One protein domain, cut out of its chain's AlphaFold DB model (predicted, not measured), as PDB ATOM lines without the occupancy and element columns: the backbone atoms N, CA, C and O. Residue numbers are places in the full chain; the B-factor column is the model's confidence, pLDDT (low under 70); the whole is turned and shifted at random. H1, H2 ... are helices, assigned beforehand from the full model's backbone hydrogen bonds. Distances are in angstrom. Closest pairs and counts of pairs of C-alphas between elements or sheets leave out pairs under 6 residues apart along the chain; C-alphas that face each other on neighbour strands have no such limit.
ATOM      1  N   PRO A 564      75.920  76.789  61.645       50.84
ATOM      2  CA  PRO A 564      76.665  77.984  62.017       50.84
ATOM      3  C   PRO A 564      78.140  77.803  61.630       50.84
ATOM      4  O   PRO A 564      78.711  76.727  61.789       50.84
ATOM      5  N   TYR A 565      78.741  78.846  61.061       49.72
ATOM      6  CA  TYR A 565      80.170  78.859  60.766       49.72
ATOM      7  C   TYR A 565      80.930  79.294  62.017       49.72
ATOM      8  O   TYR A 565      80.770  80.431  62.463       49.72
ATOM      9  N   ASP A 566      81.789  78.422  62.538       53.94
ATOM     10  CA  ASP A 566      82.768  78.793  63.557       53.94
ATOM     11  C   ASP A 566      83.961  79.479  62.883       53.94
ATOM     12  O   ASP A 566      84.663  78.898  62.052       53.94
ATOM     13  N   VAL A 567      84.179  80.750  63.214       57.41
ATOM     14  CA  VAL A 567      85.267  81.560  62.657       57.41
ATOM     15  C   VAL A 567      86.358  81.710  63.718       57.41
ATOM     16  O   VAL A 567      86.216  82.478  64.665       57.41
ATOM     17  N   MET A 568      87.462  80.975  63.557       63.16
ATOM     18  CA  MET A 568      88.641  81.051  64.428       63.16
ATOM     19  C   MET A 568      89.729  81.907  63.767       63.16
ATOM     20  O   MET A 568      90.309  81.510  62.756       63.16
ATOM     21  N   LEU A 569      90.027  83.079  64.339       66.94
ATOM     22  CA  LEU A 569      91.161  83.908  63.914       66.94
ATOM     23  C   LEU A 569      92.381  83.593  64.780       66.94
ATOM     24  O   LEU A 569      92.349  83.749  65.996       66.94
ATOM     25  N   ILE A 570      93.472  83.179  64.134       65.94
ATOM     26  CA  ILE A 570      94.764  82.940  64.781       65.94
ATOM     27  C   ILE A 570      95.707  84.072  64.378       65.94
ATOM     28  O   ILE A 570      96.029  84.229  63.200       65.94
ATOM     29  N   SER A 571      96.168  84.847  65.357       68.19
ATOM     30  CA  SER A 571      97.117  85.948  65.162       68.19
ATOM     31  C   SER A 571      98.433  85.632  65.870       68.19
ATOM     32  O   SER A 571      98.426  85.138  66.994       68.19
ATOM     33  N   TYR A 572      99.564  85.898  65.213       68.25
ATOM     34  CA  TYR A 572     100.897  85.682  65.778       68.25
ATOM     35  C   TYR A 572     101.620  87.022  65.883       68.25
ATOM     36  O   TYR A 572     101.974  87.621  64.866       68.25
ATOM     37  N   ASP A 573     101.790  87.502  67.110       66.62
ATOM     38  CA  ASP A 573     102.418  88.790  67.388       66.62
ATOM     39  C   ASP A 573     103.947  88.733  67.183       66.62
ATOM     40  O   ASP A 573     104.571  87.672  67.274       66.62
ATOM     41  N   SER A 574     104.560  89.880  66.889       65.06
ATOM     42  CA  SER A 574     106.015  90.083  66.837       65.06
ATOM     43  C   SER A 574     106.788  89.269  65.782       65.06
ATOM     44  O   SER A 574     108.022  89.243  65.787       65.06
ATOM     45  N   VAL A 575     106.106  88.626  64.827       65.06
ATOM     46  CA  VAL A 575     106.741  87.900  63.716       65.06
ATOM     47  C   VAL A 575     106.070  88.260  62.399       65.06
ATOM     48  O   VAL A 575     104.876  88.061  62.210       65.06
ATOM     49  N   SER A 576     106.856  88.743  61.434       70.56
ATOM     50  CA  SER A 576     106.334  89.019  60.094       70.56
ATOM     51  C   SER A 576     105.869  87.735  59.403       70.56
ATOM     52  O   SER A 576     106.477  86.677  59.564       70.56
ATOM     53  N   ARG A 577     104.848  87.828  58.542       72.56
ATOM     54  CA  ARG A 577     104.341  86.693  57.746       72.56
ATOM     55  C   ARG A 577     105.457  85.919  57.033       72.56
ATOM     56  O   ARG A 577     105.472  84.694  57.040       72.56
ATOM     57  N   VAL A 578     106.419  86.632  56.445       74.31
ATOM     58  CA  VAL A 578     107.565  86.021  55.746       74.31
ATOM     59  C   VAL A 578     108.458  85.256  56.724       74.31
ATOM     60  O   VAL A 578     108.901  84.149  56.424       74.31
ATOM     61  N   SER A 579     108.691  85.809  57.915       74.69
ATOM     62  CA  SER A 579     109.434  85.133  58.977       74.69
ATOM     63  C   SER A 579     108.681  83.901  59.497       74.69
ATOM     64  O   SER A 579     109.300  82.854  59.663       74.69
ATOM     65  N   PHE A 580     107.353  83.970  59.650       78.69
ATOM     66  CA  PHE A 580     106.506  82.832  60.029       78.69
ATOM     67  C   PHE A 580     106.596  81.700  58.996       78.69
ATOM     68  O   PHE A 580     106.920  80.571  59.350       78.69
ATOM     69  N   VAL A 581     106.418  82.002  57.707       80.81
ATOM     70  CA  VAL A 581     106.503  81.005  56.622       80.81
ATOM     71  C   VAL A 581     107.895  80.368  56.545       80.81
ATOM     72  O   VAL A 581     108.018  79.156  56.369       80.81
ATOM     73  N   ASN A 582     108.952  81.168  56.702       75.25
ATOM     74  CA  ASN A 582     110.324  80.680  56.581       75.25
ATOM     75  C   ASN A 582     110.785  79.885  57.808       75.25
ATOM     76  O   ASN A 582     111.467  78.872  57.656       75.25
ATOM     77  N   ARG A 583     110.437  80.330  59.022       76.00
ATOM     78  CA  ARG A 583     110.902  79.721  60.279       76.00
ATOM     79  C   ARG A 583     109.993  78.595  60.763       76.00
ATOM     80  O   ARG A 583     110.487  77.618  61.314       76.00
ATOM     81  N   LEU A 584     108.685  78.694  60.524       81.62
ATOM     82  CA  LEU A 584     107.665  77.737  60.966       81.62
ATOM     83  C   LEU A 584     107.055  76.990  59.776       81.62
ATOM     84  O   LEU A 584     105.847  76.783  59.692       81.62
ATOM     85  N   LYS A 585     107.909  76.548  58.850       82.75
ATOM     86  CA  LYS A 585     107.497  75.923  57.586       82.75
ATOM     87  C   LYS A 585     106.591  74.703  57.778       82.75
ATOM     88  O   LYS A 585     105.585  74.589  57.093       82.75
ATOM     89  N   LYS A 586     106.897  73.839  58.757       80.75
ATOM     90  CA  LYS A 586     106.065  72.668  59.096       80.75
ATOM     91  C   LYS A 586     104.670  73.075  59.581       80.75
ATOM     92  O   LYS A 586     103.686  72.472  59.172       80.75
ATOM     93  N   THR A 587     104.594  74.110  60.417       80.12
ATOM     94  CA  THR A 587     103.335  74.652  60.938       80.12
ATOM     95  C   THR A 587     102.525  75.306  59.827       80.12
ATOM     96  O   THR A 587     101.340  75.030  59.696       80.12
ATOM     97  N   PHE A 588     103.160  76.118  58.980       82.31
ATOM     98  CA  PHE A 588     102.505  76.742  57.833       82.31
ATOM     99  C   PHE A 588     101.998  75.698  56.824       82.31
ATOM    100  O   PHE A 588     100.870  75.801  56.352       82.31
ATOM    101  N   ASP A 589     102.794  74.662  56.540       80.12
ATOM    102  CA  ASP A 589     102.388  73.542  55.688       80.12
ATOM    103  C   ASP A 589     101.189  72.786  56.277       80.12
ATOM    104  O   ASP A 589     100.266  72.468  55.537       80.12
ATOM    105  N   PHE A 590     101.173  72.529  57.588       79.81
ATOM    106  CA  PHE A 590     100.046  71.883  58.271       79.81
ATOM    107  C   PHE A 590      98.774  72.743  58.234       79.81
ATOM    108  O   PHE A 590      97.710  72.261  57.852       79.81
ATOM    109  N   ILE A 591      98.885  74.037  58.546       74.69
ATOM    110  CA  ILE A 591      97.760  74.983  58.500       74.69
ATOM    111  C   ILE A 591      97.161  75.047  57.089       74.69
ATOM    112  O   ILE A 591      95.943  74.991  56.927       74.69
ATOM    113  N   ASN A 592      98.013  75.126  56.065       73.94
ATOM    114  CA  ASN A 592      97.575  75.313  54.685       73.94
ATOM    115  C   ASN A 592      97.081  74.011  54.031       73.94
ATOM    116  O   ASN A 592      96.134  74.033  53.254       73.94
ATOM    117  N   LYS A 593      97.712  72.865  54.325       75.00
ATOM    118  CA  LYS A 593      97.394  71.582  53.667       75.00
ATOM    119  C   LYS A 593      96.392  70.733  54.438       75.00
ATOM    120  O   LYS A 593      95.650  69.985  53.813       75.00
ATOM    121  N   SER A 594      96.409  70.793  55.767       71.25
ATOM    122  CA  SER A 594      95.626  69.888  56.617       71.25
ATOM    123  C   SER A 594      94.399  70.563  57.217       71.25
ATOM    124  O   SER A 594      93.361  69.922  57.321       71.25
ATOM    125  N   LEU A 595      94.501  71.841  57.590       66.25
ATOM    126  CA  LEU A 595      93.424  72.552  58.283       66.25
ATOM    127  C   LEU A 595      92.610  73.505  57.389       66.25
ATOM    128  O   LEU A 595      91.609  74.050  57.843       66.25
ATOM    129  N   ASN A 596      93.021  73.705  56.132       65.12
ATOM    130  CA  ASN A 596      92.318  74.526  55.137       65.12
ATOM    131  C   ASN A 596      91.977  75.959  55.618       65.12
ATOM    132  O   ASN A 596      90.908  76.492  55.323       65.12
ATOM    133  N   PHE A 597      92.878  76.588  56.382       68.25
ATOM    134  CA  PHE A 597      92.690  77.961  56.867       68.25
ATOM    135  C   PHE A 597      92.829  78.989  55.740       68.25
ATOM    136  O   PHE A 597      93.715  78.896  54.887       68.25
ATOM    137  N   PHE A 598      92.019  80.045  55.799       66.75
ATOM    138  CA  PHE A 598      92.147  81.183  54.897       66.75
ATOM    139  C   PHE A 598      93.190  82.182  55.420       66.75
ATOM    140  O   PHE A 598      93.018  82.784  56.480       66.75
ATOM    141  N   VAL A 599      94.285  82.375  54.678       71.06
ATOM    142  CA  VAL A 599      95.379  83.276  55.081       71.06
ATOM    143  C   VAL A 599      95.133  84.699  54.574       71.06
ATOM    144  O   VAL A 599      95.141  84.965  53.370       71.06
ATOM    145  N   LEU A 600      94.986  85.645  55.504       69.75
ATOM    146  CA  LEU A 600      94.771  87.068  55.230       69.75
ATOM    147  C   LEU A 600      96.080  87.786  54.831       69.75
ATOM    148  O   LEU A 600      96.678  88.507  55.620       69.75
ATOM    149  N   ASN A 601      96.521  87.618  53.580       64.50
ATOM    150  CA  ASN A 601      97.837  88.062  53.068       64.50
ATOM    151  C   ASN A 601      98.128  89.587  53.085       64.50
ATOM    152  O   ASN A 601      99.235  89.994  52.723       64.50
ATOM    153  N   GLY A 602      97.163  90.422  53.486       59.25
ATOM    154  CA  GLY A 602      97.284  91.885  53.577       59.25
ATOM    155  C   GLY A 602      97.184  92.457  54.994       59.25
ATOM    156  O   GLY A 602      97.403  93.650  55.169       59.25
ATOM    157  N   TYR A 603      96.892  91.629  56.000       61.06
ATOM    158  CA  TYR A 603      96.713  92.042  57.396       61.06
ATOM    159  C   TYR A 603      97.876  91.498  58.231       61.06
ATOM    160  O   TYR A 603      97.721  90.641  59.095       61.06
ATOM    161  N   ASN A 604      99.084  91.942  57.872       57.88
ATOM    162  CA  ASN A 604     100.349  91.301  58.256       57.88
ATOM    163  C   ASN A 604     101.056  91.981  59.439       57.88
ATOM    164  O   ASN A 604     102.193  91.620  59.748       57.88
ATOM    165  N   ILE A 605     100.435  93.010  60.020       57.72
ATOM    166  CA  ILE A 605     101.011  93.834  61.080       57.72
ATOM    167  C   ILE A 605     100.135  93.675  62.317       57.72
ATOM    168  O   ILE A 605      98.971  94.067  62.315       57.72
ATOM    169  N   VAL A 606     100.730  93.108  63.358       55.78
ATOM    170  CA  VAL A 606     100.229  93.139  64.731       55.78
ATOM    171  C   VAL A 606     101.256  93.983  65.497       55.78
ATOM    172  O   VAL A 606     102.455  93.735  65.390       55.78
ATOM    173  N   GLY A 607     100.794  95.089  66.078       64.00
ATOM    174  CA  GLY A 607     101.574  96.210  66.627       64.00
ATOM    175  C   GLY A 607     100.826  97.550  66.482       64.00
ATOM    176  O   GLY A 607      99.601  97.589  66.598       64.00
ATOM    177  N   ASP A 608     101.518  98.633  66.121       57.53
ATOM    178  CA  ASP A 608     100.915  99.974  65.937       57.53
ATOM    179  C   ASP A 608      99.845 100.041  64.823       57.53
ATOM    180  O   ASP A 608      99.011 100.940  64.798       57.53
ATOM    181  N   GLY A 609      99.828  99.065  63.907       62.94
ATOM    182  CA  GLY A 609      98.813  98.926  62.852       62.94
ATOM    183  C   GLY A 609      97.604  98.054  63.221       62.94
ATOM    184  O   GLY A 609      96.701  97.899  62.397       62.94
ATOM    185  N   THR A 610      97.575  97.469  64.426       70.31
ATOM    186  CA  THR A 610      96.520  96.529  64.858       70.31
ATOM    187  C   THR A 610      95.116  97.126  64.786       70.31
ATOM    188  O   THR A 610      94.238  96.458  64.235       70.31
ATOM    189  N   PRO A 611      94.869  98.358  65.275       73.31
ATOM    190  CA  PRO A 611      93.534  98.952  65.236       73.31
ATOM    191  C   PRO A 611      93.011  99.078  63.797       73.31
ATOM    192  O   PRO A 611      91.938  98.570  63.474       73.31
ATOM    193  N   ALA A 612      93.827  99.628  62.895       72.50
ATOM    194  CA  ALA A 612      93.479  99.811  61.486       72.50
ATOM    195  C   ALA A 612      93.240  98.489  60.732       72.50
ATOM    196  O   ALA A 612      92.509  98.471  59.742       72.50
ATOM    197  N   ALA A 613      93.843  97.388  61.188       73.62
ATOM    198  CA  ALA A 613      93.679  96.062  60.603       73.62
ATOM    199  C   ALA A 613      92.470  95.301  61.172       73.62
ATOM    200  O   ALA A 613      91.674  94.758  60.409       73.62
ATOM    201  N   LEU A 614      92.327  95.245  62.500       76.50
ATOM    202  CA  LEU A 614      91.353  94.383  63.176       76.50
ATOM    203  C   LEU A 614      89.991  95.049  63.394       76.50
ATOM    204  O   LEU A 614      88.971  94.370  63.290       76.50
ATOM    205  N   ILE A 615      89.937  96.359  63.649       81.62
ATOM    206  CA  ILE A 615      88.666  97.062  63.885       81.62
ATOM    207  C   ILE A 615      87.719  96.929  62.678       81.62
ATOM    208  O   ILE A 615      86.566  96.546  62.895       81.62
ATOM    209  N   PRO A 616      88.165  97.113  61.417       82.69
ATOM    210  CA  PRO A 616      87.300  96.905  60.254       82.69
ATOM    211  C   PRO A 616      86.842  95.460  60.088       82.69
ATOM    212  O   PRO A 616      85.693  95.226  59.721       82.69
ATOM    213  N   ILE A 617      87.711  94.491  60.390       78.94
ATOM    214  CA  ILE A 617      87.374  93.062  60.319       78.94
ATOM    215  C   ILE A 617      86.259  92.734  61.315       78.94
ATOM    216  O   ILE A 617      85.336  91.994  60.983       78.94
ATOM    217  N   PHE A 618      86.327  93.295  62.523       80.06
ATOM    218  CA  PHE A 618      85.412  92.940  63.600       80.06
ATOM    219  C   PHE A 618      84.184  93.829  63.725       80.06
ATOM    220  O   PHE A 618      83.224  93.402  64.344       80.06
ATOM    221  N   THR A 619      84.166  95.036  63.174       82.25
ATOM    222  CA  THR A 619      83.006  95.946  63.276       82.25
ATOM    223  C   THR A 619      82.362  96.234  61.921       82.25
ATOM    224  O   THR A 619      81.263  96.780  61.860       82.25
ATOM    225  N   GLY A 620      83.043  95.896  60.819       80.69
ATOM    226  CA  GLY A 620      82.687  96.363  59.479       80.69
ATOM    227  C   GLY A 620      82.910  97.867  59.275       80.69
ATOM    228  O   GLY A 620      82.513  98.392  58.237       80.69
ATOM    229  N   GLN A 621      83.514  98.552  60.253       79.62
ATOM    230  CA  GLN A 621      83.712  99.998  60.300       79.62
ATOM    231  C   GLN A 621      85.180 100.323  60.597       79.62
ATOM    232  O   GLN A 621      85.884  99.581  61.277       79.62
ATOM    233  N   THR A 622      85.680 101.423  60.051       80.50
ATOM    234  CA  THR A 622      87.041 101.895  60.334       80.50
ATOM    235  C   THR A 622      87.120 102.557  61.708       80.50
ATOM    236  O   THR A 622      86.120 103.033  62.236       80.50
ATOM    237  N   GLU A 623      88.317 102.631  62.293       76.44
ATOM    238  CA  GLU A 623      88.537 103.307  63.582       76.44
ATOM    239  C   GLU A 623      88.057 104.768  63.574       76.44
ATOM    240  O   GLU A 623      87.565 105.263  64.578       76.44
ATOM    241  N   GLU A 624      88.130 105.442  62.420       77.56
ATOM    242  CA  GLU A 624      87.654 106.821  62.258       77.56
ATOM    243  C   GLU A 624      86.122 106.945  62.213       77.56
ATOM    244  O   GLU A 624      85.583 108.020  62.474       77.56
ATOM    245  N   GLU A 625      85.414 105.874  61.846       80.50
ATOM    246  CA  GLU A 625      83.944 105.828  61.812       80.50
ATOM    247  C   GLU A 625      83.344 105.527  63.188       80.50
ATOM    248  O   GLU A 625      82.142 105.705  63.402       80.50
ATOM    249  N   LEU A 626      84.182 105.073  64.115       84.19
ATOM    250  CA  LEU A 626      83.791 104.667  65.447       84.19
ATOM    251  C   LEU A 626      84.081 105.776  66.461       84.19
ATOM    252  O   LEU A 626      84.921 106.646  66.218       84.19
ATOM    253  N   PRO A 627      83.365 105.807  67.602       84.94
ATOM    254  CA  PRO A 627      83.626 106.806  68.633       84.94
ATOM    255  C   PRO A 627      85.082 106.704  69.116       84.94
ATOM    256  O   PRO A 627      85.694 105.657  69.011       84.94
ATOM    257  N   SER A 628      85.686 107.769  69.629       81.44
ATOM    258  CA  SER A 628      87.115 107.715  69.972       81.44
ATOM    259  C   SER A 628      87.403 106.713  71.097       81.44
ATOM    260  O   SER A 628      86.820 106.799  72.180       81.44
ATOM    261  N   GLY A 629      88.317 105.773  70.840       78.94
ATOM    262  CA  GLY A 629      88.872 104.850  71.837       78.94
ATOM    263  C   GLY A 629      90.165 105.340  72.502       78.94
ATOM    264  O   GLY A 629      90.761 104.627  73.309       78.94
ATOM    265  N   LEU A 630      90.651 106.529  72.127       78.38
ATOM    266  CA  LEU A 630      91.985 107.011  72.483       78.38
ATOM    267  C   LEU A 630      92.039 107.517  73.927       78.38
ATOM    268  O   LEU A 630      91.273 108.390  74.323       78.38
ATOM    269  N   LYS A 631      93.043 107.060  74.685       74.81
ATOM    270  CA  LYS A 631      93.276 107.479  76.081       74.81
ATOM    271  C   LYS A 631      93.515 108.989  76.241       74.81
ATOM    272  O   LYS A 631      93.245 109.545  77.299       74.81
ATOM    273  N   ASN A 632      94.023 109.642  75.196       79.50
ATOM    274  CA  ASN A 632      94.336 111.074  75.196       79.50
ATOM    275  C   ASN A 632      93.152 111.948  74.742       79.50
ATOM    276  O   ASN A 632      93.275 113.173  74.727       79.50
ATOM    277  N   ASP A 633      92.026 111.341  74.359       80.88
ATOM    278  CA  ASP A 633      90.795 112.058  74.052       80.88
ATOM    279  C   ASP A 633      89.957 112.202  75.335       80.88
ATOM    280  O   ASP A 633      89.571 111.191  75.922       80.88
ATOM    281  N   PRO A 634      89.642 113.428  75.793       78.56
ATOM    282  CA  PRO A 634      88.816 113.635  76.983       78.56
ATOM    283  C   PRO A 634      87.389 113.073  76.857       78.56
ATOM    284  O   PRO A 634      86.736 112.866  77.877       78.56
ATOM    285  N   ASN A 635      86.907 112.812  75.636       78.88
ATOM    286  CA  ASN A 635      85.634 112.132  75.375       78.88
ATOM    287  C   ASN A 635      85.813 110.656  74.981       78.88
ATOM    288  O   ASN A 635      84.828 109.991  74.644       78.88
ATOM    289  N   GLY A 636      87.050 110.156  74.994       79.88
ATOM    290  CA  GLY A 636      87.376 108.781  74.653       79.88
ATOM    291  C   GLY A 636      86.776 107.794  75.653       79.88
ATOM    292  O   GLY A 636      86.774 108.034  76.862       79.88
ATOM    293  N   LYS A 637      86.253 106.674  75.153       81.31
ATOM    294  CA  LYS A 637      85.729 105.571  75.976       81.31
ATOM    295  C   LYS A 637      86.386 104.256  75.586       81.31
ATOM    296  O   LYS A 637      86.956 104.144  74.510       81.31
ATOM    297  N   TYR A 638      86.296 103.245  76.444       82.81
ATOM    298  CA  TYR A 638      86.844 101.925  76.133       82.81
ATOM    299  C   TYR A 638      86.196 101.350  74.871       82.81
ATOM    300  O   TYR A 638      84.972 101.343  74.760       82.81
ATOM    301  N   VAL A 639      87.008 100.844  73.938       81.94
ATOM    302  CA  VAL A 639      86.551 100.297  72.644       81.94
ATOM    303  C   VAL A 639      85.428  99.265  72.802       81.94
ATOM    304  O   VAL A 639      84.460  99.282  72.044       81.94
ATOM    305  N   ASP A 640      85.477  98.454  73.860       79.81
ATOM    306  CA  ASP A 640      84.443  97.471  74.201       79.81
ATOM    307  C   ASP A 640      83.080  98.070  74.541       79.81
ATOM    308  O   ASP A 640      82.068  97.386  74.415       79.81
ATOM    309  N   GLU A 641      82.991  99.335  74.935       81.00
ATOM    310  CA  GLU A 641      81.715  99.994  75.220       81.00
ATOM    311  C   GLU A 641      81.098 100.566  73.946       81.00
ATOM    312  O   GLU A 641      79.903 100.405  73.685       81.00
ATOM    313  N   ILE A 642      81.931 101.200  73.129       82.69
ATOM    314  CA  ILE A 642      81.498 102.078  72.042       82.69
ATOM    315  C   ILE A 642      81.519 101.422  70.661       82.69
ATOM    316  O   ILE A 642      80.791 101.879  69.781       82.69
ATOM    317  N   TYR A 643      82.300 100.357  70.446       89.00
ATOM    318  CA  TYR A 643      82.419  99.743  69.120       89.00
ATOM    319  C   TYR A 643      81.348  98.663  68.918       89.00
ATOM    320  O   TYR A 643      81.112  97.849  69.819       89.00
ATOM    321  N   PRO A 644      80.689  98.603  67.748       86.56
ATOM    322  CA  PRO A 644      79.709  97.586  67.400       86.56
ATOM    323  C   PRO A 644      80.430  96.332  66.902       86.56
ATOM    324  O   PRO A 644      80.304  95.932  65.748       86.56
ATOM    325  N   PHE A 645      81.243  95.726  67.764       85.00
ATOM    326  CA  PHE A 645      81.926  94.494  67.403       85.00
ATOM    327  C   PHE A 645      80.927  93.389  67.055       85.00
ATOM    328  O   PHE A 645      79.912  93.212  67.730       85.00
ATOM    329  N   ILE A 646      81.252  92.604  66.031       78.75
ATOM    330  CA  ILE A 646      80.431  91.528  65.482       78.75
ATOM    331  C   ILE A 646      80.065  90.503  66.553       78.75
ATOM    332  O   ILE A 646      78.956  89.979  66.535       78.75
ATOM    333  N   TRP A 647      80.931  90.277  67.546       71.81
ATOM    334  CA  TRP A 647      80.620  89.394  68.669       71.81
ATOM    335  C   TRP A 647      79.497  89.916  69.567       71.81
ATOM    336  O   TRP A 647      78.816  89.104  70.174       71.81
ATOM    337  N   LYS A 648      79.216  91.226  69.622       76.75
ATOM    338  CA  LYS A 648      78.034  91.750  70.333       76.75
ATOM    339  C   LYS A 648      76.739  91.368  69.622       76.75
ATOM    340  O   LYS A 648      75.735  91.092  70.277       76.75
ATOM    341  N   ASP A 649      76.752  91.342  68.294       68.69
ATOM    342  CA  ASP A 649      75.600  90.938  67.488       68.69
ATOM    343  C   ASP A 649      75.462  89.417  67.418       68.69
ATOM    344  O   ASP A 649      74.341  88.907  67.479       68.69
ATOM    345  N   LEU A 650      76.583  88.692  67.366       63.16
ATOM    346  CA  LEU A 650      76.605  87.241  67.525       63.16
ATOM    347  C   LEU A 650      76.090  86.855  68.910       63.16
ATOM    348  O   LEU A 650      75.156  86.076  68.961       63.16
ATOM    349  N   HIS A 651      76.558  87.483  69.993       62.97
ATOM    350  CA  HIS A 651      76.067  87.256  71.357       62.97
ATOM    351  C   HIS A 651      74.561  87.536  71.500       62.97
ATOM    352  O   HIS A 651      73.848  86.817  72.187       62.97
ATOM    353  N   LYS A 652      74.029  88.577  70.843       62.06
ATOM    354  CA  LYS A 652      72.578  88.858  70.852       62.06
ATOM    355  C   LYS A 652      71.760  87.827  70.065       62.06
ATOM    356  O   LYS A 652      70.587  87.631  70.378       62.06
ATOM    357  N   LYS A 653      72.342  87.213  69.027       55.56
ATOM    358  CA  LYS A 653      71.694  86.197  68.176       55.56
ATOM    359  C   LYS A 653      71.881  84.772  68.705       55.56
ATOM    360  O   LYS A 653      70.974  83.958  68.563       55.56
ATOM    361  N   SER A 654      73.009  84.477  69.344       48.25
ATOM    362  CA  SER A 654      73.254  83.252  70.089       48.25
ATOM    363  C   SER A 654      72.573  83.393  71.444       48.25
ATOM    364  O   SER A 654      73.148  83.897  72.400       48.25
TER     365      SER A 654
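This is residues 564 to 654 of the 657 residues of the protein "Sodium potassium calcium exchanger 5" of Brachionus plicatilis (UniProt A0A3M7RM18). The model is a flat, loose chain of five short helices in two separate groups: a corner made by H1 and H2 at one end of the longest axis, and H3, H4 and H5 toward the other end, with H3 nearest the middle. A strand-like run without a named element, residues 564 to 576, passes between the groups, and a wide loop, residues 620 to 638, reaches the far end beyond H3. The printed part has 91 residues with five named helices, in the order H1, H2, H3, H4, H5, and no named strand. The class is all helix, though the helices hold 38 of the 91 residues, under half. The whole is loose, with a radius of gyration of the C-alphas of 16.1 A and spans of 47 by 33 by 15 A.

H3, the longest helix, is residues 610 to 619, 13.6 A from C-alpha 610 at (96.520, 96.529, 64.858) to C-alpha 619. H5 is residues 646 to 653, 10.6 A long, and ends with C-alpha 653 at (71.694, 86.197, 68.176). H4 is residues 639 to 642, 5.4 A long. H2 is residues 585 to 593, 11.7 A long, and H1 is residues 577 to 583, 9.9 A long, beginning with C-alpha 577 at (104.341, 86.693, 57.746).

H3 and H5 only just touch, with 3 pairs of C-alphas within 8 A; the closest C-alphas are those of Phe 618 and Ile 646, 5.5 A apart. They run the same way at a shallow tilt of 23 degrees. H4 touches no helix and is apart from both H3 and H5. H1 and H2 are close but not clearly touching, their closest C-alphas being those of Val 581 and Phe 588, 6.0 A apart. They run opposite ways at a steep tilt of 60 degrees. Both are apart from H3, H4 and H5. In H1, H2 and H5 every O i to N i+4 pair is within hydrogen-bond range; in H3 it is 4 of 6, and H4 is too short for such a pair.

The C-alphas farthest apart are those of Lys 593 and Pro 634, 48.8 A, while those of Pro 564 and Ser 654 are 10.2 A apart. The printed part has no cut. The links H2 to H3, with 16 residues, and H3 to H4, with 19, are long; H1 to H2 and H4 to H5 are tight. The mean pLDDT of the printed part is 72.7, and residues 564 to 575, 595 to 598, 600 to 609 and 649 to 654 are under 70.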